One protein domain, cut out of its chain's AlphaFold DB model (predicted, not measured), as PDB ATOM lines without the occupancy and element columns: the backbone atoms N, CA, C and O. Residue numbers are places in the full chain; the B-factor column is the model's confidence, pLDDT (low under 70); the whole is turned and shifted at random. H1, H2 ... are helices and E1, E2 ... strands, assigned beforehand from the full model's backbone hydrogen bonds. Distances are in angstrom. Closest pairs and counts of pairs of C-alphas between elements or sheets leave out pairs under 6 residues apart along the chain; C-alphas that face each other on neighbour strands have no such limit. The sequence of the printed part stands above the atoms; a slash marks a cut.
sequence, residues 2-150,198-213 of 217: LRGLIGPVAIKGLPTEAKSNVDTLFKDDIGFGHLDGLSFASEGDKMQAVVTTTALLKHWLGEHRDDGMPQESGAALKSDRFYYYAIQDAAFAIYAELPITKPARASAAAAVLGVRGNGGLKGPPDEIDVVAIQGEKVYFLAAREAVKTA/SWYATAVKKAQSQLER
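AT A GLANCE: This is residues 2 to 150 and 198 to 213 of the 217 residues of an uncharacterized protein of Bradyrhizobium sp. DOA9 (UniProt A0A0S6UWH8). A twisted and curled sheet of seven strands makes the core, with H2 and H4 over one face and H5 over the other, three layers in which helices cover both faces of a sheet. E5, the inner strand next to the edge strand E4, bends at residue 114, and H4 packs on E4 on the same face of the sheet as H2. The 165 printed residues hold five named helices and seven named strands in the order H1 E1 E2 E3 H2 H3 H4 E4 E5 E6 E7 H5, and the sheet runs E1 E2 E3 E7 E6 E5 E4, all antiparallel. The class is mixed, helices and strands; the whole is compact, with a radius of gyration of the C-alphas of 14.9 A and spans of 45 by 33 by 31 A.

IN THESE COORDINATES: H1, residues 2 to 6, begins at C-alpha 2, (80.995, 48.389, 90.249). E1 is residues 19 to 21, E2 37 to 41 and E3 47 to 53, 20.2 A long. H2, residues 54 to 63, is 14.3 A long; H3 is residues 73 to 76 and H4 80 to 86. E4, residues 91 to 97, measures 17.2 A. E5, residues 106 to 117, measures 29.8 A from C-alpha 106 at (75.505, 55.629, 70.413) and bends by 65 degrees at residue 114. E6, residues 127 to 134, measures 22.7 A, and E7, residues 137 to 143, 19.5 A. H5, residues 200 to 211, is 16.9 A long and ends at C-alpha 211, (65.941, 55.679, 74.816).

HOW THE PARTS SIT: E1, E2 and E3 form one meander, each strand the antiparallel neighbour of the one before, and E4, E5, E6 and E7 another. E3 of the one meander and E7 of the other are antiparallel neighbours, with N 50 and O 140 2.9 A apart, within hydrogen-bond range, as are N 130 and O 141 of the neighbours E6 and E7, at 2.8 A. H5 is on the sheet over E6 and E5, slantwise to the strands, at a height of 8.8 A; the C-alphas of Val 130 and Ala 207, the closest of E6 and H5, are 6.5 A apart. On the opposite face H2 stands up from the sheet at 59 degrees, and H4 comes closest to E4 at the C-alphas of Tyr 84 and Ala 91, 5.1 A. H3 only grazes the sheet with residues 73 to 74. H1 is only just over E2, with 3 of its 5 C-alphas falling on it. In H1, H2, H4 and H5 every O i to N i+4 pair is within hydrogen-bond range; H3 is too short for one.

THE WHOLE: The C-alphas of Asp 28 and Ser 198, the two farthest apart, are 47.5 A apart. Residues 151 to 197 are not printed, with 9.2 A between C-alphas 150 and 198. The links H1 to E1 and E1 to E2 are long. The mean pLDDT of the printed part is 86.8; residues 21 to 33, 87 and 119 are under 70.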
ATOM      1  N   LEU A   2      81.707  48.047  91.500       75.50
ATOM      2  CA  LEU A   2      80.995  48.389  90.249       75.50
ATOM      3  C   LEU A   2      80.659  49.880  90.068       75.50
ATOM      4  O   LEU A   2      80.879  50.418  88.988       75.50
ATOM      5  N   ARG A   3      80.221  50.587  91.122       78.19
ATOM      6  CA  ARG A   3      79.987  52.050  91.058       78.19
ATOM      7  C   ARG A   3      81.229  52.845  90.624       78.19
ATOM      8  O   ARG A   3      81.087  53.853  89.947       78.19
ATOM      9  N   GLY A   4      82.429  52.395  91.000       79.56
ATOM     10  CA  GLY A   4      83.684  53.038  90.596       79.56
ATOM     11  C   GLY A   4      84.064  52.743  89.144       79.56
ATOM     12  O   GLY A   4      84.587  53.620  88.471       79.56
ATOM     13  N   LEU A   5      83.753  51.537  88.657       83.44
ATOM     14  CA  LEU A   5      84.026  51.112  87.280       83.44
ATOM     15  C   LEU A   5      83.052  51.738  86.268       83.44
ATOM     16  O   LEU A   5      83.457  52.146  85.189       83.44
ATOM     17  N   ILE A   6      81.766  51.819  86.618       86.75
ATOM     18  CA  ILE A   6      80.707  52.357  85.745       86.75
ATOM     19  C   ILE A   6      80.617  53.886  85.865       86.75
ATOM     20  O   ILE A   6      80.227  54.576  84.921       86.75
ATOM     21  N   GLY A   7      81.000  54.437  87.018       86.50
ATOM     22  CA  GLY A   7      80.905  55.863  87.303       86.50
ATOM     23  C   GLY A   7      79.461  56.339  87.520       86.50
ATOM     24  O   GLY A   7      78.540  55.529  87.668       86.50
ATOM     25  N   PRO A   8      79.232  57.665  87.560       87.69
ATOM     26  CA  PRO A   8      77.908  58.227  87.804       87.69
ATOM     27  C   PRO A   8      76.945  57.900  86.657       87.69
ATOM     28  O   PRO A   8      77.291  57.988  85.473       87.69
ATOM     29  N   VAL A   9      75.716  57.542  87.019       89.38
ATOM     30  CA  VAL A   9      74.631  57.203  86.096       89.38
ATOM     31  C   VAL A   9      73.357  57.861  86.606       89.38
ATOM     32  O   VAL A   9      73.004  57.711  87.771       89.38
ATOM     33  N   ALA A  10      72.667  58.574  85.721       90.44
ATOM     34  CA  ALA A  10      71.347  59.124  85.980       90.44
ATOM     35  C   ALA A  10      70.446  58.791  84.789       90.44
ATOM     36  O   ALA A  10      70.718  59.224  83.672       90.44
ATOM     37  N   ILE A  11      69.391  58.012  85.031       90.81
ATOM     38  CA  ILE A  11      68.374  57.680  84.027       90.81
ATOM     39  C   ILE A  11      67.094  58.414  84.410       90.81
ATOM     40  O   ILE A  11      66.584  58.265  85.523       90.81
ATOM     41  N   LYS A  12      66.556  59.222  83.495       91.31
ATOM     42  CA  LYS A  12      65.381  60.049  83.779       91.31
ATOM     43  C   LYS A  12      64.168  59.187  84.154       91.31
ATOM     44  O   LYS A  12      63.668  58.398  83.349       91.31
ATOM     45  N   GLY A  13      63.628  59.431  85.348       87.62
ATOM     46  CA  GLY A  13      62.449  58.736  85.873       87.62
ATOM     47  C   GLY A  13      62.754  57.440  86.625       87.62
ATOM     48  O   GLY A  13      61.811  56.739  86.975       87.62
ATOM     49  N   LEU A  14      64.030  57.138  86.881       88.19
ATOM     50  CA  LEU A  14      64.460  56.093  87.808       88.19
ATOM     51  C   LEU A  14      65.157  56.715  89.032       88.19
ATOM     52  O   LEU A  14      65.614  57.861  88.952       88.19
ATOM     53  N   PRO A  15      65.232  55.993  90.167       85.12
ATOM     54  CA  PRO A  15      65.974  56.444  91.340       85.12
ATOM     55  C   PRO A  15      67.442  56.745  91.017       85.12
ATOM     56  O   PRO A  15      68.044  56.117  90.149       85.12
ATOM     57  N   THR A  16      68.035  57.696  91.735       80.94
ATOM     58  CA  THR A  16      69.460  58.042  91.591       80.94
ATOM     59  C   THR A  16      70.379  57.057  92.311       80.94
ATOM     60  O   THR A  16      71.525  56.869  91.901       80.94
ATOM     61  N   GLU A  17      69.894  56.405  93.369       79.06
ATOM     62  CA  GLU A  17      70.626  55.336  94.041       79.06
ATOM     63  C   GLU A  17      70.469  54.013  93.294       79.06
ATOM     64  O   GLU A  17      69.428  53.360  93.342       79.06
ATOM     65  N   ALA A  18      71.545  53.598  92.628       79.25
ATOM     66  CA  ALA A  18      71.631  52.289  92.001       79.25
ATOM     67  C   ALA A  18      71.937  51.187  93.019       79.25
ATOM     68  O   ALA A  18      72.784  51.369  93.905       79.25
ATOM     69  N   LYS A  19      71.360  50.003  92.833       79.88
ATOM     70  CA  LYS A  19      71.826  48.785  93.504       79.88
ATOM     71  C   LYS A  19      72.970  48.176  92.692       79.88
ATOM     72  O   LYS A  19      73.044  48.338  91.476       79.88
ATOM     73  N   SER A  20      73.921  47.541  93.370       71.69
ATOM     74  CA  SER A  20      74.972  46.789  92.682       71.69
ATOM     75  C   SER A  20      74.365  45.460  92.244       71.69
ATOM     76  O   SER A  20      73.907  44.719  93.106       71.69
ATOM     77  N   ASN A  21      74.349  45.184  90.942       67.00
ATOM     78  CA  ASN A  21      74.031  43.873  90.391       67.00
ATOM     79  C   ASN A  21      75.359  43.157  90.154       67.00
ATOM     80  O   ASN A  21      76.090  43.529  89.237       67.00
ATOM     81  N   VAL A  22      75.725  42.252  91.056       58.69
ATOM     82  CA  VAL A  22      76.987  41.507  91.004       58.69
ATOM     83  C   VAL A  22      76.614  40.035  90.948       58.69
ATOM     84  O   VAL A  22      76.609  39.381  91.979       58.69
ATOM     85  N   ASP A  23      76.225  39.553  89.773       54.47
ATOM     86  CA  ASP A  23      75.865  38.142  89.590       54.47
ATOM     87  C   ASP A  23      76.950  37.372  88.825       54.47
ATOM     88  O   ASP A  23      76.940  36.146  88.848       54.47
ATOM     89  N   THR A  24      77.909  38.050  88.173       46.12
ATOM     90  CA  THR A  24      78.961  37.392  87.369       46.12
ATOM     91  C   THR A  24      80.383  37.601  87.876       46.12
ATOM     92  O   THR A  24      81.306  36.970  87.363       46.12
ATOM     93  N   LEU A  25      80.598  38.414  88.918       42.31
ATOM     94  CA  LEU A  25      81.952  38.647  89.443       42.31
ATOM     95  C   LEU A  25      82.530  37.434  90.197       42.31
ATOM     96  O   LEU A  25      83.751  37.302  90.283       42.31
ATOM     97  N   PHE A  26      81.683  36.545  90.729       42.59
ATOM     98  CA  PHE A  26      82.111  35.338  91.438       42.59
ATOM     99  C   PHE A  26      81.418  34.100  90.860       42.59
ATOM    100  O   PHE A  26      80.201  33.978  90.899       42.59
ATOM    101  N   LYS A  27      82.221  33.157  90.355       41.78
ATOM    102  CA  LYS A  27      81.783  31.910  89.700       41.78
ATOM    103  C   LYS A  27      80.932  30.986  90.592       41.78
ATOM    104  O   LYS A  27      80.249  30.111  90.072       41.78
ATOM    105  N   ASP A  28      80.992  31.193  91.908       43.06
ATOM    106  CA  ASP A  28      80.295  30.406  92.932       43.06
ATOM    107  C   ASP A  28      79.146  31.184  93.611       43.06
ATOM    108  O   ASP A  28      78.601  30.715  94.612       43.06
ATOM    109  N   ASP A  29      78.797  32.382  93.121       43.22
ATOM    110  CA  ASP A  29      77.680  33.153  93.677       43.22
ATOM    111  C   ASP A  29      76.327  32.595  93.214       43.22
ATOM    112  O   ASP A  29      76.195  32.045  92.119       43.22
ATOM    113  N   ILE A  30      75.295  32.760  94.044       44.97
ATOM    114  CA  ILE A  30      73.916  32.352  93.728       44.97
ATOM    115  C   ILE A  30      73.266  33.488  92.920       44.97
ATOM    116  O   ILE A  30      72.298  34.114  93.344       44.97
ATOM    117  N   GLY A  31      73.858  33.774  91.765       53.97
ATOM    118  CA  GLY A  31      73.360  34.686  90.746       53.97
ATOM    119  C   GLY A  31      73.201  33.916  89.442       53.97
ATOM    120  O   GLY A  31      74.056  33.113  89.080       53.97
ATOM    121  N   PHE A  32      72.113  34.126  88.706       58.25
ATOM    122  CA  PHE A  32      71.834  33.392  87.459       58.25
ATOM    123  C   PHE A  32      72.672  33.887  86.261       58.25
ATOM    124  O   PHE A  32      72.260  33.772  85.109       58.25
ATOM    125  N   GLY A  33      73.850  34.457  86.532       63.09
ATOM    126  CA  GLY A  33      74.764  34.966  85.520       63.09
ATOM    127  C   GLY A  33      74.285  36.249  84.838       63.09
ATOM    128  O   GLY A  33      74.560  36.434  83.657       63.09
ATOM    129  N   HIS A  34      73.556  37.133  85.529       76.69
ATOM    130  CA  HIS A  34      73.109  38.398  84.934       76.69
ATOM    131  C   HIS A  34      74.272  39.336  84.598       76.69
ATOM    132  O   HIS A  34      75.367  39.212  85.137       76.69
ATOM    133  N   LEU A  35      74.030  40.342  83.749       81.88
ATOM    134  CA  LEU A  35      75.040  41.367  83.488       81.88
ATOM    135  C   LEU A  35      75.469  42.046  84.798       81.88
ATOM    136  O   LEU A  35      74.657  42.703  85.465       81.88
ATOM    137  N   ASP A  36      76.764  41.965  85.113       84.06
ATOM    138  CA  ASP A  36      77.355  42.790  86.161       84.06
ATOM    139  C   ASP A  36      77.128  44.266  85.838       84.06
ATOM    140  O   ASP A  36      77.510  44.767  84.773       84.06
ATOM    141  N   GLY A  37      76.512  44.993  86.764       88.12
ATOM    142  CA  GLY A  37      76.095  46.358  86.501       88.12
ATOM    143  C   GLY A  37      75.520  47.105  87.695       88.12
ATOM    144  O   GLY A  37      75.508  46.655  88.838       88.12
ATOM    145  N   LEU A  38      75.042  48.306  87.408       89.12
ATOM    146  CA  LEU A  38      74.212  49.099  88.301       89.12
ATOM    147  C   LEU A  38      72.753  48.876  87.921       89.12
ATOM    148  O   LEU A  38      72.360  49.224  86.807       89.12
ATOM    149  N   SER A  39      71.969  48.303  88.832       87.56
ATOM    150  CA  SER A  39      70.542  48.072  88.640       87.56
ATOM    151  C   SER A  39      69.699  49.200  89.231       87.56
ATOM    152  O   SER A  39      69.998  49.771  90.286       87.56
ATOM    153  N   PHE A  40      68.623  49.521  88.525       87.94
ATOM    154  CA  PHE A  40      67.650  50.549  88.858       87.94
ATOM    155  C   PHE A  40      66.256  49.979  88.639       87.94
ATOM    156  O   PHE A  40      66.032  49.261  87.667       87.94
ATOM    157  N   ALA A  41      65.309  50.332  89.498       86.69
ATOM    158  CA  ALA A  41      63.918  49.941  89.332       86.69
ATOM    159  C   ALA A  41      62.998  51.085  89.751       86.69
ATOM    160  O   ALA A  41      63.273  51.792  90.723       86.69
ATOM    161  N   SER A  42      61.915  51.284  89.003       86.19
ATOM    162  CA  SER A  42      60.801  52.114  89.444       86.19
ATOM    163  C   SER A  42      60.027  51.414  90.559       86.19
ATOM    164  O   SER A  42      60.155  50.210  90.772       86.19
ATOM    165  N   GLU A  43      59.136  52.151  91.216       80.81
ATOM    166  CA  GLU A  43      58.145  51.540  92.101       80.81
ATOM    167  C   GLU A  43      57.338  50.461  91.353       80.81
ATOM    168  O   GLU A  43      56.951  50.648  90.192       80.81
ATOM    169  N   GLY A  44      57.140  49.312  92.006       78.06
ATOM    170  CA  GLY A  44      56.429  48.161  91.448       78.06
ATOM    171  C   GLY A  44      57.103  47.495  90.243       78.06
ATOM    172  O   GLY A  44      56.409  46.818  89.492       78.06
ATOM    173  N   ASP A  45      58.403  47.727  90.014       77.69
ATOM    174  CA  ASP A  45      59.210  47.079  88.962       77.69
ATOM    175  C   ASP A  45      58.682  47.251  87.522       77.69
ATOM    176  O   ASP A  45      59.053  46.514  86.608       77.69
ATOM    177  N   LYS A  46      57.842  48.268  87.285       85.81
ATOM    178  CA  LYS A  46      57.291  48.576  85.951       85.81
ATOM    179  C   LYS A  46      58.358  48.981  84.944       85.81
ATOM    180  O   LYS A  46      58.203  48.738  83.750       85.81
ATOM    181  N   MET A  47      59.415  49.630  85.419       88.88
ATOM    182  CA  MET A  47      60.608  49.922  84.646       88.88
ATOM    183  C   MET A  47      61.825  49.463  85.429       88.88
ATOM    184  O   MET A  47      62.018  49.875  86.572       88.88
ATOM    185  N   GLN A  48      62.661  48.658  84.793       89.69
ATOM    186  CA  GLN A  48      63.946  48.234  85.321       89.69
ATOM    187  C   GLN A  48      65.047  48.648  84.356       89.69
ATOM    188  O   GLN A  48      64.825  48.766  83.152       89.69
ATOM    189  N   ALA A  49      66.236  48.896  84.882       89.88
ATOM    190  CA  ALA A  49      67.401  49.152  84.064       89.88
ATOM    191  C   ALA A  49      68.641  48.517  84.671       89.88
ATOM    192  O   ALA A  49      68.803  48.502  85.890       89.88
ATOM    193  N   VAL A  50      69.539  48.062  83.805       90.75
ATOM    194  CA  VAL A  50      70.901  47.672  84.160       90.75
ATOM    195  C   VAL A  50      71.851  48.508  83.319       90.75
ATOM    196  O   VAL A  50      71.710  48.607  82.099       90.75
ATOM    197  N   VAL A  51      72.819  49.136  83.981       92.38
ATOM    198  CA  VAL A  51      73.903  49.855  83.315       92.38
ATOM    199  C   VAL A  51      75.206  49.134  83.577       92.38
ATOM    200  O   VAL A  51      75.588  48.944  84.726       92.38
ATOM    201  N   THR A  52      75.891  48.758  82.508       92.62
ATOM    202  CA  THR A  52      77.191  48.089  82.540       92.62
ATOM    203  C   THR A  52      78.183  48.814  81.625       92.62
ATOM    204  O   THR A  52      77.911  49.919  81.144       92.62
ATOM    205  N   THR A  53      79.353  48.224  81.396       94.19
ATOM    206  CA  THR A  53      80.351  48.726  80.445       94.19
ATOM    207  C   THR A  53      80.486  47.799  79.241       94.19
ATOM    208  O   THR A  53      80.140  46.621  79.308       94.19
ATOM    209  N   THR A  54      81.026  48.297  78.130       93.94
ATOM    210  CA  THR A  54      81.340  47.470  76.953       93.94
ATOM    211  C   THR A  54      82.356  46.373  77.272       93.94
ATOM    212  O   THR A  54      82.271  45.284  76.708       93.94
ATOM    213  N   ALA A  55      83.284  46.624  78.203       93.00
ATOM    214  CA  ALA A  55      84.247  45.633  78.676       93.00
ATOM    215  C   ALA A  55      83.565  44.496  79.453       93.00
ATOM    216  O   ALA A  55      83.816  43.327  79.161       93.00
ATOM    217  N   LEU A  56      82.664  44.834  80.383       91.31
ATOM    218  CA  LEU A  56      81.879  43.849  81.133       91.31
ATOM    219  C   LEU A  56      80.925  43.073  80.218       91.31
ATOM    220  O   LEU A  56      80.895  41.851  80.287       91.31
ATOM    221  N   LEU A  57      80.228  43.750  79.296       92.56
ATOM    222  CA  LEU A  57      79.393  43.083  78.293       92.56
ATOM    223  C   LEU A  57      80.214  42.088  77.464       92.56
ATOM    224  O   LEU A  57      79.782  40.963  77.250       92.56
ATOM    225  N   LYS A  58      81.404  42.477  76.992       93.19
ATOM    226  CA  LYS A  58      82.259  41.587  76.198       93.19
ATOM    227  C   LYS A  58      82.730  40.375  77.002       93.19
ATOM    228  O   LYS A  58      82.775  39.279  76.451       93.19
ATOM    229  N   HIS A  59      83.090  40.573  78.269       91.38
ATOM    230  CA  HIS A  59      83.461  39.474  79.155       91.38
ATOM    231  C   HIS A  59      82.289  38.507  79.346       91.38
ATOM    232  O   HIS A  59      82.436  37.325  79.060       91.38
ATOM    233  N   TRP A  60      81.115  39.038  79.691       89.94
ATOM    234  CA  TRP A  60      79.879  38.282  79.863       89.94
ATOM    235  C   TRP A  60      79.477  37.480  78.619       89.94
ATOM    236  O   TRP A  60      79.189  36.290  78.704       89.94
ATOM    237  N   LEU A  61      79.534  38.092  77.427       92.12
ATOM    238  CA  LEU A  61      79.291  37.379  76.166       92.12
ATOM    239  C   LEU A  61      80.278  36.217  75.982       92.12
ATOM    240  O   LEU A  61      79.888  35.164  75.479       92.12
ATOM    241  N   GLY A  62      81.534  36.403  76.396       91.81
ATOM    242  CA  GLY A  62      82.568  35.372  76.369       91.81
ATOM    243  C   GLY A  62      82.246  34.168  77.253       91.81
ATOM    244  O   GLY A  62      82.415  33.042  76.788       91.81
ATOM    245  N   GLU A  63      81.738  34.402  78.465       88.62
ATOM    246  CA  GLU A  63      81.327  33.339  79.397       88.62
ATOM    247  C   GLU A  63      80.130  32.532  78.858       88.62
ATOM    248  O   GLU A  63      80.077  31.320  79.031       88.62
ATOM    249  N   HIS A  64      79.223  33.163  78.101       88.19
ATOM    250  CA  HIS A  64      78.057  32.500  77.489       88.19
ATOM    251  C   HIS A  64      78.296  31.949  76.071       88.19
ATOM    252  O   HIS A  64      77.349  31.640  75.335       88.19
ATOM    253  N   ARG A  65      79.556  31.827  75.637       89.75
ATOM    254  CA  ARG A  65      79.891  31.310  74.299       89.75
ATOM    255  C   ARG A  65      79.340  29.908  74.066       89.75
ATOM    256  O   ARG A  65      78.743  29.661  73.016       89.75
ATOM    257  N   ASP A  66      79.538  29.016  75.028       88.38
ATOM    258  CA  ASP A  66      79.196  27.597  74.888       88.38
ATOM    259  C   ASP A  66      77.679  27.356  74.959       88.38
ATOM    260  O   ASP A  66      77.173  26.389  74.388       88.38
ATOM    261  N   ASP A  67      76.929  28.315  75.511       85.50
ATOM    262  CA  ASP A  67      75.463  28.334  75.485       85.50
ATOM    263  C   ASP A  67      74.910  28.783  74.123       85.50
ATOM    264  O   ASP A  67      73.698  28.785  73.895       85.50
ATOM    265  N   GLY A  68      75.781  29.175  73.186       88.38
ATOM    266  CA  GLY A  68      75.437  29.684  71.861       88.38
ATOM    267  C   GLY A  68      74.930  31.128  71.870       88.38
ATOM    268  O   GLY A  68      74.091  31.483  71.035       88.38
ATOM    269  N   MET A  69      75.390  31.952  72.817       91.81
ATOM    270  CA  MET A  69      75.211  33.404  72.772       91.81
ATOM    271  C   MET A  69      76.040  34.003  71.621       91.81
ATOM    272  O   MET A  69      77.242  33.721  71.522       91.81
ATOM    273  N   PRO A  70      75.462  34.860  70.756       94.19
ATOM    274  CA  PRO A  70      76.250  35.580  69.761       94.19
ATOM    275  C   PRO A  70      77.334  36.445  70.417       94.19
ATOM    276  O   PRO A  70      77.066  37.174  71.362       94.19
ATOM    277  N   GLN A  71      78.561  36.387  69.897       94.25
ATOM    278  CA  GLN A  71      79.717  37.071  70.503       94.25
ATOM    279  C   GLN A  71      79.855  38.539  70.075       94.25
ATOM    280  O   GLN A  71      80.488  39.338  70.762       94.25
ATOM    281  N   GLU A  72      79.251  38.905  68.946       93.00
ATOM    282  CA  GLU A  72      79.155  40.291  68.498       93.00
ATOM    283  C   GLU A  72      77.980  40.973  69.195       93.00
ATOM    284  O   GLU A  72      76.843  40.514  69.063       93.00
ATOM    285  N   SER A  73      78.223  42.093  69.888       90.25
ATOM    286  CA  SER A  73      77.190  42.776  70.682       90.25
ATOM    287  C   SER A  73      75.924  43.038  69.870       90.25
ATOM    288  O   SER A  73      74.834  42.704  70.314       90.25
ATOM    289  N   GLY A  74      76.050  43.555  68.644       88.25
ATOM    290  CA  GLY A  74      74.890  43.843  67.794       88.25
ATOM    291  C   GLY A  74      74.054  42.609  67.432       88.25
ATOM    292  O   GLY A  74      72.841  42.727  67.286       88.25
ATOM    293  N   ALA A  75      74.676  41.433  67.316       91.25
ATOM    294  CA  ALA A  75      73.968  40.175  67.087       91.25
ATOM    295  C   ALA A  75      73.352  39.629  68.385       91.25
ATOM    296  O   ALA A  75      72.245  39.097  68.351       91.25
ATOM    297  N   ALA A  76      74.032  39.803  69.523       92.50
ATOM    298  CA  ALA A  76      73.514  39.408  70.831       92.50
ATOM    299  C   ALA A  76      72.211  40.151  71.153       92.50
ATOM    300  O   ALA A  76      71.225  39.519  71.510       92.50
ATOM    301  N   LEU A  77      72.155  41.464  70.896       91.25
ATOM    302  CA  LEU A  77      70.956  42.291  71.108       91.25
ATOM    303  C   LEU A  77      69.741  41.886  70.255       91.25
ATOM    304  O   LEU A  77      68.654  42.409  70.459       91.25
ATOM    305  N   LYS A  78      69.908  40.986  69.282       89.81
ATOM    306  CA  LYS A  78      68.814  40.442  68.462       89.81
ATOM    307  C   LYS A  78      68.412  39.025  68.864       89.81
ATOM    308  O   LYS A  78      67.583  38.412  68.200       89.81
ATOM    309  N   SER A  79      69.033  38.477  69.904       91.19
ATOM    310  CA  SER A  79      68.795  37.120  70.369       91.19
ATOM    311  C   SER A  79      67.927  37.127  71.618       91.19
ATOM    312  O   SER A  79      68.282  37.766  72.603       91.19
ATOM    313  N   ASP A  80      66.862  36.325  71.625       89.12
ATOM    314  CA  ASP A  80      66.051  36.042  72.821       89.12
ATOM    315  C   ASP A  80      66.913  35.654  74.035       89.12
ATOM    316  O   ASP A  80      66.639  36.059  75.163       89.12
ATOM    317  N   ARG A  81      68.015  34.928  73.797       88.50
ATOM    318  CA  ARG A  81      68.957  34.487  74.836       88.50
ATOM    319  C   ARG A  81      69.606  35.648  75.573       88.50
ATOM    320  O   ARG A  81      69.843  35.543  76.770       88.50
ATOM    321  N   PHE A  82      69.887  36.752  74.886       90.88
ATOM    322  CA  PHE A  82      70.426  37.937  75.543       90.88
ATOM    323  C   PHE A  82      69.437  38.462  76.584       90.88
ATOM    324  O   PHE A  82      69.815  38.692  77.724       90.88
ATOM    325  N   TYR A  83      68.158  38.565  76.225       89.06
ATOM    326  CA  TYR A  83      67.104  39.046  77.117       89.06
ATOM    327  C   TYR A  83      66.753  38.049  78.227       89.06
ATOM    328  O   TYR A  83      66.344  38.489  79.300       89.06
ATOM    329  N   TYR A  84      66.950  36.745  77.992       83.94
ATOM    330  CA  TYR A  84      66.889  35.705  79.023       83.94
ATOM    331  C   TYR A  84      67.950  35.944  80.105       83.94
ATOM    332  O   TYR A  84      67.623  35.983  81.278       83.94
ATOM    333  N   TYR A  85      69.221  36.110  79.734       76.88
ATOM    334  CA  TYR A  85      70.295  36.136  80.734       76.88
ATOM    335  C   TYR A  85      70.622  37.544  81.251       76.88
ATOM    336  O   TYR A  85      71.200  37.675  82.317       76.88
ATOM    337  N   ALA A  86      70.308  38.623  80.528       73.06
ATOM    338  CA  ALA A  86      70.874  39.941  80.837       73.06
ATOM    339  C   ALA A  86      70.318  40.616  82.106       73.06
ATOM    340  O   ALA A  86      71.075  41.323  82.773       73.06
ATOM    341  N   ILE A  87      69.021  40.455  82.417       68.81
ATOM    342  CA  ILE A  87      68.357  41.174  83.533       68.81
ATOM    343  C   ILE A  87      67.591  40.265  84.487       68.81
ATOM    344  O   ILE A  87      67.686  40.456  85.696       68.81
ATOM    345  N   GLN A  88      66.767  39.360  83.966       71.62
ATOM    346  CA  GLN A  88      65.940  38.478  84.783       71.62
ATOM    347  C   GLN A  88      66.098  37.064  84.259       71.62
ATOM    348  O   GLN A  88      65.832  36.881  83.075       71.62
ATOM    349  N   ASP A  89      66.400  36.103  85.133       74.69
ATOM    350  CA  ASP A  89      66.335  34.659  84.864       74.69
ATOM    351  C   ASP A  89      64.890  34.220  84.607       74.69
ATOM    352  O   ASP A  89      64.189  33.637  85.435       74.69
ATOM    353  N   ALA A  90      64.399  34.636  83.452       81.38
ATOM    354  CA  ALA A  90      63.059  34.417  82.975       81.38
ATOM    355  C   ALA A  90      63.121  34.388  81.459       81.38
ATOM    356  O   ALA A  90      63.699  35.275  80.820       81.38
ATOM    357  N   ALA A  91      62.477  33.380  80.877       88.00
ATOM    358  CA  ALA A  91      62.485  33.237  79.440       88.00
ATOM    359  C   ALA A  91      61.861  34.456  78.761       88.00
ATOM    360  O   ALA A  91      60.922  35.061  79.283       88.00
ATOM    361  N   PHE A  92      62.398  34.806  77.597       91.38
ATOM    362  CA  PHE A  92      61.960  35.942  76.807       91.38
ATOM    363  C   PHE A  92      61.747  35.501  75.365       91.38
ATOM    364  O   PHE A  92      62.570  34.775  74.813       91.38
ATOM    365  N   ALA A  93      60.653  35.946  74.759       94.25
ATOM    366  CA  ALA A  93      60.410  35.793  73.333       94.25
ATOM    367  C   ALA A  93      60.279  37.172  72.694       94.25
ATOM    368  O   ALA A  93      59.362  37.929  73.031       94.25
ATOM    369  N   ILE A  94      61.154  37.487  71.740       95.88
ATOM    370  CA  ILE A  94      61.020  38.661  70.884       95.88
ATOM    371  C   ILE A  94      59.879  38.411  69.898       95.88
ATOM    372  O   ILE A  94      59.881  37.467  69.108       95.88
ATOM    373  N   TYR A  95      58.892  39.299  69.926       97.38
ATOM    374  CA  TYR A  95      57.753  39.291  69.013       97.38
ATOM    375  C   TYR A  95      57.937  40.261  67.850       97.38
ATOM    376  O   TYR A  95      57.400  40.026  66.769       97.38
ATOM    377  N   ALA A  96      58.655  41.365  68.065       96.94
ATOM    378  CA  ALA A  96      58.999  42.315  67.016       96.94
ATOM    379  C   ALA A  96      60.219  43.159  67.403       96.94
ATOM    380  O   ALA A  96      60.324  43.616  68.540       96.94
ATOM    381  N   GLU A  97      61.082  43.453  66.428       97.00
ATOM    382  CA  GLU A  97      61.996  44.594  66.520       97.00
ATOM    383  C   GLU A  97      61.186  45.897  66.357       97.00
ATOM    384  O   GLU A  97      60.271  45.994  65.525       97.00
ATOM    385  N   LEU A  98      61.504  46.907  67.165       98.12
ATOM    386  CA  LEU A  98      60.877  48.225  67.122       98.12
ATOM    387  C   LEU A  98      61.862  49.230  66.503       98.12
ATOM    388  O   LEU A  98      62.933  49.452  67.074       98.12
ATOM    389  N   PRO A  99      61.536  49.861  65.359       97.12
ATOM    390  CA  PRO A  99      62.438  50.798  64.703       97.12
ATOM    391  C   PRO A  99      62.595  52.075  65.536       97.12
ATOM    392  O   PRO A  99      61.735  52.952  65.518       97.12
ATOM    393  N   ILE A 100      63.711  52.180  66.253       96.62
ATOM    394  CA  ILE A 100      64.106  53.375  67.006       96.62
ATOM    395  C   ILE A 100      65.217  54.135  66.282       96.62
ATOM    396  O   ILE A 100      66.055  53.558  65.586       96.62
ATOM    397  N   THR A 101      65.263  55.446  66.491       95.38
ATOM    398  CA  THR A 101      66.351  56.277  65.979       95.38
ATOM    399  C   THR A 101      67.521  56.207  66.949       95.38
ATOM    400  O   THR A 101      67.472  56.761  68.048       95.38
ATOM    401  N   LYS A 102      68.603  55.542  66.531       91.38
ATOM    402  CA  LYS A 102      69.849  55.465  67.301       91.38
ATOM    403  C   LYS A 102      70.372  56.880  67.620       91.38
ATOM    404  O   LYS A 102      70.564  57.663  66.686       91.38
ATOM    405  N   PRO A 103      70.700  57.204  68.885       87.25
ATOM    406  CA  PRO A 103      71.331  58.472  69.231       87.25
ATOM    407  C   PRO A 103      72.645  58.659  68.461       87.25
ATOM    408  O   PRO A 103      73.374  57.692  68.212       87.25
ATOM    409  N   ALA A 104      72.981  59.900  68.097       84.88
ATOM    410  CA  ALA A 104      74.148  60.194  67.258       84.88
ATOM    411  C   ALA A 104      75.457  59.614  67.827       84.88
ATOM    412  O   ALA A 104      76.268  59.067  67.085       84.88
ATOM    413  N   ARG A 105      75.625  59.672  69.153       80.19
ATOM    414  CA  ARG A 105      76.817  59.190  69.873       80.19
ATOM    415  C   ARG A 105      76.718  57.743  70.370       80.19
ATOM    416  O   ARG A 105      77.653  57.261  71.003       80.19
ATOM    417  N   ALA A 106      75.611  57.049  70.106       90.44
ATOM    418  CA  ALA A 106      75.505  55.629  70.413       90.44
ATOM    419  C   ALA A 106      76.158  54.803  69.295       90.44
ATOM    420  O   ALA A 106      75.892  55.053  68.117       90.44
ATOM    421  N   SER A 107      76.984  53.813  69.627       90.81
ATOM    422  CA  SER A 107      77.520  52.866  68.637       90.81
ATOM    423  C   SER A 107      76.463  51.841  68.215       90.81
ATOM    424  O   SER A 107      76.442  51.420  67.063       90.81
ATOM    425  N   ALA A 108      75.524  51.523  69.108       91.81
ATOM    426  CA  ALA A 108      74.370  50.679  68.834       91.81
ATOM    427  C   ALA A 108      73.152  51.134  69.649       91.81
ATOM    428  O   ALA A 108      73.297  51.645  70.761       91.81
ATOM    429  N   ALA A 109      71.957  50.928  69.096       94.44
ATOM    430  CA  ALA A 109      70.704  50.964  69.837       94.44
ATOM    431  C   ALA A 109      69.736  49.942  69.229       94.44
ATOM    432  O   ALA A 109      69.626  49.864  68.005       94.44
ATOM    433  N   ALA A 110      69.064  49.171  70.075       95.81
ATOM    434  CA  ALA A 110      68.072  48.178  69.690       95.81
ATOM    435  C   ALA A 110      66.856  48.292  70.609       95.81
ATOM    436  O   ALA A 110      66.988  48.655  71.778       95.81
ATOM    437  N   ALA A 111      65.679  47.987  70.076       97.31
ATOM    438  CA  ALA A 111      64.459  47.889  70.854       97.31
ATOM    439  C   ALA A 111      63.635  46.704  70.372       97.31
ATOM    440  O   ALA A 111      63.479  46.503  69.165       97.31
ATOM    441  N   VAL A 112      63.087  45.949  71.316       97.62
ATOM    442  CA  VAL A 112      62.247  44.787  71.041       97.62
ATOM    443  C   VAL A 112      60.960  44.865  71.847       97.62
ATOM    444  O   VAL A 112      60.931  45.396  72.955       97.62
ATOM    445  N   LEU A 113      59.887  44.348  71.263       98.00
ATOM    446  CA  LEU A 113      58.628  44.051  71.930       98.00
ATOM    447  C   LEU A 113      58.590  42.545  72.186       98.00
ATOM    448  O   LEU A 113      58.815  41.775  71.248       98.00
ATOM    449  N   GLY A 114      58.279  42.124  73.409       95.62
ATOM    450  CA  GLY A 114      58.301  40.709  73.758       95.62
ATOM    451  C   GLY A 114      57.391  40.308  74.910       95.62
ATOM    452  O   GLY A 114      56.611  41.103  75.439       95.62
ATOM    453  N   VAL A 115      57.483  39.023  75.243       94.25
ATOM    454  CA  VAL A 115      56.835  38.388  76.394       94.25
ATOM    455  C   VAL A 115      57.924  37.779  77.260       94.25
ATOM    456  O   VAL A 115      58.758  37.029  76.752       94.25
ATOM    457  N   ARG A 116      57.874  38.055  78.565       90.62
ATOM    458  CA  ARG A 116      58.744  37.442  79.569       90.62
ATOM    459  C   ARG A 116      57.958  36.521  80.499       90.62
ATOM    460  O   ARG A 116      56.925  36.932  81.029       90.62
ATOM    461  N   GLY A 117      58.459  35.316  80.769       86.50
ATOM    462  CA  GLY A 117      57.855  34.425  81.764       86.50
ATOM    463  C   GLY A 117      58.514  33.051  81.912       86.50
ATOM    464  O   GLY A 117      59.271  32.605  81.057       86.50
ATOM    465  N   ASN A 118      58.158  32.341  82.985       79.25
ATOM    466  CA  ASN A 118      58.736  31.040  83.356       79.25
ATOM    467  C   ASN A 118      57.926  29.866  82.774       79.25
ATOM    468  O   ASN A 118      57.378  29.056  83.517       79.25
ATOM    469  N   GLY A 119      57.809  29.804  81.441       68.94
ATOM    470  CA  GLY A 119      57.105  28.718  80.731       68.94
ATOM    471  C   GLY A 119      55.782  29.108  80.058       68.94
ATOM    472  O   GLY A 119      54.954  28.246  79.782       68.94
ATOM    473  N   GLY A 120      55.570  30.400  79.786       77.38
ATOM    474  CA  GLY A 120      54.346  30.929  79.170       77.38
ATOM    475  C   GLY A 120      54.626  32.061  78.187       77.38
ATOM    476  O   GLY A 120      54.126  33.166  78.361       77.38
ATOM    477  N   LEU A 121      55.449  31.801  77.167       89.25
ATOM    478  CA  LEU A 121      55.885  32.832  76.213       89.25
ATOM    479  C   LEU A 121      54.854  33.146  75.129       89.25
ATOM    480  O   LEU A 121      54.986  34.153  74.444       89.25
ATOM    481  N   LYS A 122      53.811  32.319  74.989       91.44
ATOM    482  CA  LYS A 122      52.688  32.596  74.096       91.44
ATOM    483  C   LYS A 122      51.641  33.460  74.800       91.44
ATOM    484  O   LYS A 122      50.702  32.955  75.412       91.44
ATOM    485  N   GLY A 123      51.749  34.767  74.620       89.00
ATOM    486  CA  GLY A 123      50.757  35.745  75.068       89.00
ATOM    487  C   GLY A 123      50.725  36.990  74.181       89.00
ATOM    488  O   GLY A 123      51.473  37.061  73.202       89.00
ATOM    489  N   PRO A 124      49.846  37.963  74.475       91.12
ATOM    490  CA  PRO A 124      49.986  39.306  73.928       91.12
ATOM    491  C   PRO A 124      51.267  39.944  74.503       91.12
ATOM    492  O   PRO A 124      51.386  40.010  75.725       91.12
ATOM    493  N   PRO A 125      52.225  40.395  73.672       95.94
ATOM    494  CA  PRO A 125      53.438  41.022  74.181       95.94
ATOM    495  C   PRO A 125      53.120  42.389  74.781       95.94
ATOM    496  O   PRO A 125      52.388  43.179  74.183       95.94
ATOM    497  N   ASP A 126      53.670  42.674  75.950       95.00
ATOM    498  CA  ASP A 126      53.433  43.909  76.696       95.00
ATOM    499  C   ASP A 126      54.723  44.539  77.239       95.00
ATOM    500  O   ASP A 126      54.688  45.663  77.745       95.00
ATOM    501  N   GLU A 127      55.858  43.856  77.089       95.12
ATOM    502  CA  GLU A 127      57.169  44.302  77.543       95.12
ATOM    503  C   GLU A 127      57.965  44.907  76.381       95.12
ATOM    504  O   GLU A 127      58.031  44.340  75.286       95.12
ATOM    505  N   ILE A 128      58.549  46.087  76.605       97.38
ATOM    506  CA  ILE A 128      59.470  46.730  75.665       97.38
ATOM    507  C   ILE A 128      60.839  46.830  76.316       97.38
ATOM    508  O   ILE A 128      60.994  47.594  77.276       97.38
ATOM    509  N   ASP A 129      61.819  46.173  75.699       95.88
ATOM    510  CA  ASP A 129      63.210  46.209  76.130       95.88
ATOM    511  C   ASP A 129      64.046  47.032  75.148       95.88
ATOM    512  O   ASP A 129      64.000  46.827  73.931       95.88
ATOM    513  N   VAL A 130      64.814  47.983  75.675       95.94
ATOM    514  CA  VAL A 130      65.665  48.906  74.920       95.94
ATOM    515  C   VAL A 130      67.101  48.769  75.386       95.94
ATOM    516  O   VAL A 130      67.393  48.883  76.574       95.94
ATOM    517  N   VAL A 131      68.018  48.600  74.437       95.31
ATOM    518  CA  VAL A 131      69.453  48.550  74.710       95.31
ATOM    519  C   VAL A 131      70.170  49.624  73.915       95.31
ATOM    520  O   VAL A 131      69.908  49.797  72.727       95.31
ATOM    521  N   ALA A 132      71.095  50.342  74.548       94.69
ATOM    522  CA  ALA A 132      71.932  51.335  73.889       94.69
ATOM    523  C   ALA A 132      73.374  51.270  74.389       94.69
ATOM    524  O   ALA A 132      73.624  51.184  75.587       94.69
ATOM    525  N   ILE A 133      74.325  51.382  73.464       93.88
ATOM    526  CA  ILE A 133      75.753  51.479  73.773       93.88
ATOM    527  C   ILE A 133      76.189  52.915  73.492       93.88
ATOM    528  O   ILE A 133      76.226  53.327  72.333       93.88
ATOM    529  N   GLN A 134      76.487  53.689  74.537       92.12
ATOM    530  CA  GLN A 134      76.917  55.085  74.438       92.12
ATOM    531  C   GLN A 134      78.314  55.246  75.040       92.12
ATOM    532  O   GLN A 134      78.494  55.179  76.259       92.12
ATOM    533  N   GLY A 135      79.310  55.460  74.178       90.62
ATOM    534  CA  GLY A 135      80.713  55.399  74.588       90.62
ATOM    535  C   GLY A 135      81.036  54.030  75.190       90.62
ATOM    536  O   GLY A 135      80.785  53.001  74.565       90.62
ATOM    537  N   GLU A 136      81.554  54.021  76.415       92.06
ATOM    538  CA  GLU A 136      81.890  52.793  77.147       92.06
ATOM    539  C   GLU A 136      80.713  52.203  77.933       92.06
ATOM    540  O   GLU A 136      80.837  51.100  78.455       92.06
ATOM    541  N   LYS A 137      79.577  52.904  78.032       93.56
ATOM    542  CA  LYS A 137      78.421  52.457  78.820       93.56
ATOM    543  C   LYS A 137      77.419  51.709  77.958       93.56
ATOM    544  O   LYS A 137      77.078  52.142  76.857       93.56
ATOM    545  N   VAL A 138      76.898  50.623  78.509       94.12
ATOM    546  CA  VAL A 138      75.790  49.855  77.945       94.12
ATOM    547  C   VAL A 138      74.602  50.025  78.876       94.12
ATOM    548  O   VAL A 138      74.703  49.744  80.067       94.12
ATOM    549  N   TYR A 139      73.491  50.497  78.332       93.44
ATOM    550  CA  TYR A 139      72.241  50.680  79.050       93.44
ATOM    551  C   TYR A 139      71.243  49.663  78.535       93.44
ATOM    552  O   TYR A 139      70.979  49.641  77.336       93.44
ATOM    553  N   PHE A 140      70.674  48.876  79.432       93.19
ATOM    554  CA  PHE A 140      69.512  48.046  79.168       93.19
ATOM    555  C   PHE A 140      68.353  48.590  79.994       93.19
ATOM    556  O   PHE A 140      68.512  48.822  81.190       93.19
ATOM    557  N   LEU A 141      67.199  48.800  79.365       92.94
ATOM    558  CA  LEU A 141      65.949  49.190  80.007       92.94
ATOM    559  C   LEU A 141      64.876  48.164  79.648       92.94
ATOM    560  O   LEU A 141      64.708  47.879  78.469       92.94
ATOM    561  N   ALA A 142      64.151  47.659  80.640       92.81
ATOM    562  CA  ALA A 142      62.942  46.859  80.466       92.81
ATOM    563  C   ALA A 142      61.744  47.651  80.979       92.81
ATOM    564  O   ALA A 142      61.774  48.160  82.105       92.81
ATOM    565  N   ALA A 143      60.679  47.748  80.188       93.62
ATOM    566  CA  ALA A 143      59.415  48.323  80.631       93.62
ATOM    567  C   ALA A 143      58.277  47.323  80.437       93.62
ATOM    568  O   ALA A 143      57.915  47.010  79.302       93.62
ATOM    569  N   ARG A 144      57.686  46.876  81.546       91.19
ATOM    570  CA  ARG A 144      56.536  45.963  81.557       91.19
ATOM    571  C   ARG A 144      55.235  46.739  81.400       91.19
ATOM    572  O   ARG A 144      55.168  47.922  81.742       91.19
ATOM    573  N   GLU A 145      54.201  46.078  80.879       91.81
ATOM    574  CA  GLU A 145      52.895  46.694  80.596       91.81
ATOM    575  C   GLU A 145      52.999  47.983  79.740       91.81
ATOM    576  O   GLU A 145      52.152  48.881  79.806       91.81
ATOM    577  N   ALA A 146      54.055  48.109  78.930       93.19
ATOM    578  CA  ALA A 146      54.395  49.329  78.200       93.19
ATOM    579  C   ALA A 146      53.412  49.627  77.059       93.19
ATOM    580  O   ALA A 146      53.231  50.780  76.642       93.19
ATOM    581  N   VAL A 147      52.765  48.585  76.536       94.88
ATOM    582  CA  VAL A 147      51.768  48.682  75.475       94.88
ATOM    583  C   VAL A 147      50.719  47.587  75.630       94.88
ATOM    584  O   VAL A 147      51.031  46.428  75.867       94.88
ATOM    585  N   LYS A 148      49.447  47.952  75.448       94.69
ATOM    586  CA  LYS A 148      48.362  46.977  75.316       94.69
ATOM    587  C   LYS A 148      48.299  46.515  73.868       94.69
ATOM    588  O   LYS A 148      47.841  47.267  73.005       94.69
ATOM    589  N   THR A 149      48.786  45.311  73.603       95.25
ATOM    590  CA  THR A 149      48.703  44.690  72.278       95.25
ATOM    591  C   THR A 149      47.454  43.826  72.155       95.25
ATOM    592  O   THR A 149      46.769  43.527  73.136       95.25
ATOM    593  N   ALA A 150      47.129  43.458  70.920       91.06
ATOM    594  CA  ALA A 150      46.034  42.552  70.609       91.06
ATOM    595  C   ALA A 150      46.577  41.307  69.890       91.06
ATOM    596  O   ALA A 150      47.556  41.426  69.143       91.06
ATOM    597  N   SER A 198      47.267  48.656  64.775       96.81
ATOM    598  CA  SER A 198      46.977  50.007  65.285       96.81
ATOM    599  C   SER A 198      47.811  50.410  66.510       96.81
ATOM    600  O   SER A 198      48.061  51.595  66.734       96.81
ATOM    601  N   TRP A 199      48.272  49.440  67.305       96.06
ATOM    602  CA  TRP A 199      49.092  49.672  68.496       96.06
ATOM    603  C   TRP A 199      50.590  49.854  68.184       96.06
ATOM    604  O   TRP A 199      51.325  50.363  69.034       96.06
ATOM    605  N   TYR A 200      51.063  49.494  66.985       97.75
ATOM    606  CA  TYR A 200      52.498  49.384  66.690       97.75
ATOM    607  C   TYR A 200      53.239  50.718  66.743       97.75
ATOM    608  O   TYR A 200      54.243  50.841  67.441       97.75
ATOM    609  N   ALA A 201      52.701  51.762  66.106       97.69
ATOM    610  CA  ALA A 201      53.286  53.105  66.170       97.69
ATOM    611  C   ALA A 201      53.388  53.620  67.618       97.69
ATOM    612  O   ALA A 201      54.325  54.333  67.985       97.69
ATOM    613  N   THR A 202      52.440  53.216  68.467       97.62
ATOM    614  CA  THR A 202      52.493  53.493  69.898       97.62
ATOM    615  C   THR A 202      53.668  52.764  70.547       97.62
ATOM    616  O   THR A 202      54.427  53.421  71.250       97.62
ATOM    617  N   ALA A 203      53.858  51.463  70.303       98.25
ATOM    618  CA  ALA A 203      54.989  50.704  70.845       98.25
ATOM    619  C   ALA A 203      56.337  51.325  70.441       98.25
ATOM    620  O   ALA A 203      57.174  51.588  71.302       98.25
ATOM    621  N   VAL A 204      56.498  51.682  69.161       98.56
ATOM    622  CA  VAL A 204      57.698  52.367  68.652       98.56
ATOM    623  C   VAL A 204      57.951  53.682  69.389       98.56
ATOM    624  O   VAL A 204      59.058  53.926  69.866       98.56
ATOM    625  N   LYS A 205      56.915  54.512  69.566       98.12
ATOM    626  CA  LYS A 205      57.038  55.767  70.321       98.12
ATOM    627  C   LYS A 205      57.450  55.526  71.776       98.12
ATOM    628  O   LYS A 205      58.263  56.282  72.297       98.12
ATOM    629  N   LYS A 206      56.919  54.489  72.438       97.88
ATOM    630  CA  LYS A 206      57.320  54.145  73.814       97.88
ATOM    631  C   LYS A 206      58.788  53.725  73.872       97.88
ATOM    632  O   LYS A 206      59.499  54.231  74.734       97.88
ATOM    633  N   ALA A 207      59.243  52.872  72.954       98.00
ATOM    634  CA  ALA A 207      60.648  52.474  72.865       98.00
ATOM    635  C   ALA A 207      61.572  53.686  72.660       98.00
ATOM    636  O   ALA A 207      62.546  53.864  73.391       98.00
ATOM    637  N   GLN A 208      61.213  54.581  71.737       97.75
ATOM    638  CA  GLN A 208      61.953  55.818  71.494       97.75
ATOM    639  C   GLN A 208      62.014  56.703  72.753       97.75
ATOM    640  O   GLN A 208      63.084  57.163  73.141       97.75
ATOM    641  N   SER A 209      60.892  56.877  73.457       95.81
ATOM    642  CA  SER A 209      60.861  57.647  74.705       95.81
ATOM    643  C   SER A 209      61.642  56.999  75.852       95.81
ATOM    644  O   SER A 209      62.069  57.716  76.751       95.81
ATOM    645  N   GLN A 210      61.836  55.674  75.870       94.50
ATOM    646  CA  GLN A 210      62.741  55.034  76.832       94.50
ATOM    647  C   GLN A 210      64.199  55.386  76.534       94.50
ATOM    648  O   GLN A 210      64.933  55.775  77.440       94.50
ATOM    649  N   LEU A 211      64.597  55.320  75.263       94.31
ATOM    650  CA  LEU A 211      65.941  55.679  74.816       94.31
ATOM    651  C   LEU A 211      66.295  57.139  75.153       94.31
ATOM    652  O   LEU A 211      67.420  57.437  75.538       94.31
ATOM    653  N   GLU A 212      65.316  58.039  75.073       93.81
ATOM    654  CA  GLU A 212      65.445  59.462  75.419       93.81
ATOM    655  C   GLU A 212      65.567  59.738  76.931       93.81
ATOM    656  O   GLU A 212      65.821  60.876  77.330       93.81
ATOM    657  N   ARG A 213      65.391  58.726  77.796       92.19
ATOM    658  CA  ARG A 213      65.648  58.845  79.246       92.19
ATOM    659  C   ARG A 213      67.115  58.717  79.598       92.19
ATOM    660  O   ARG A 213      67.500  59.099  80.706       92.19
TER     661      ARG A 213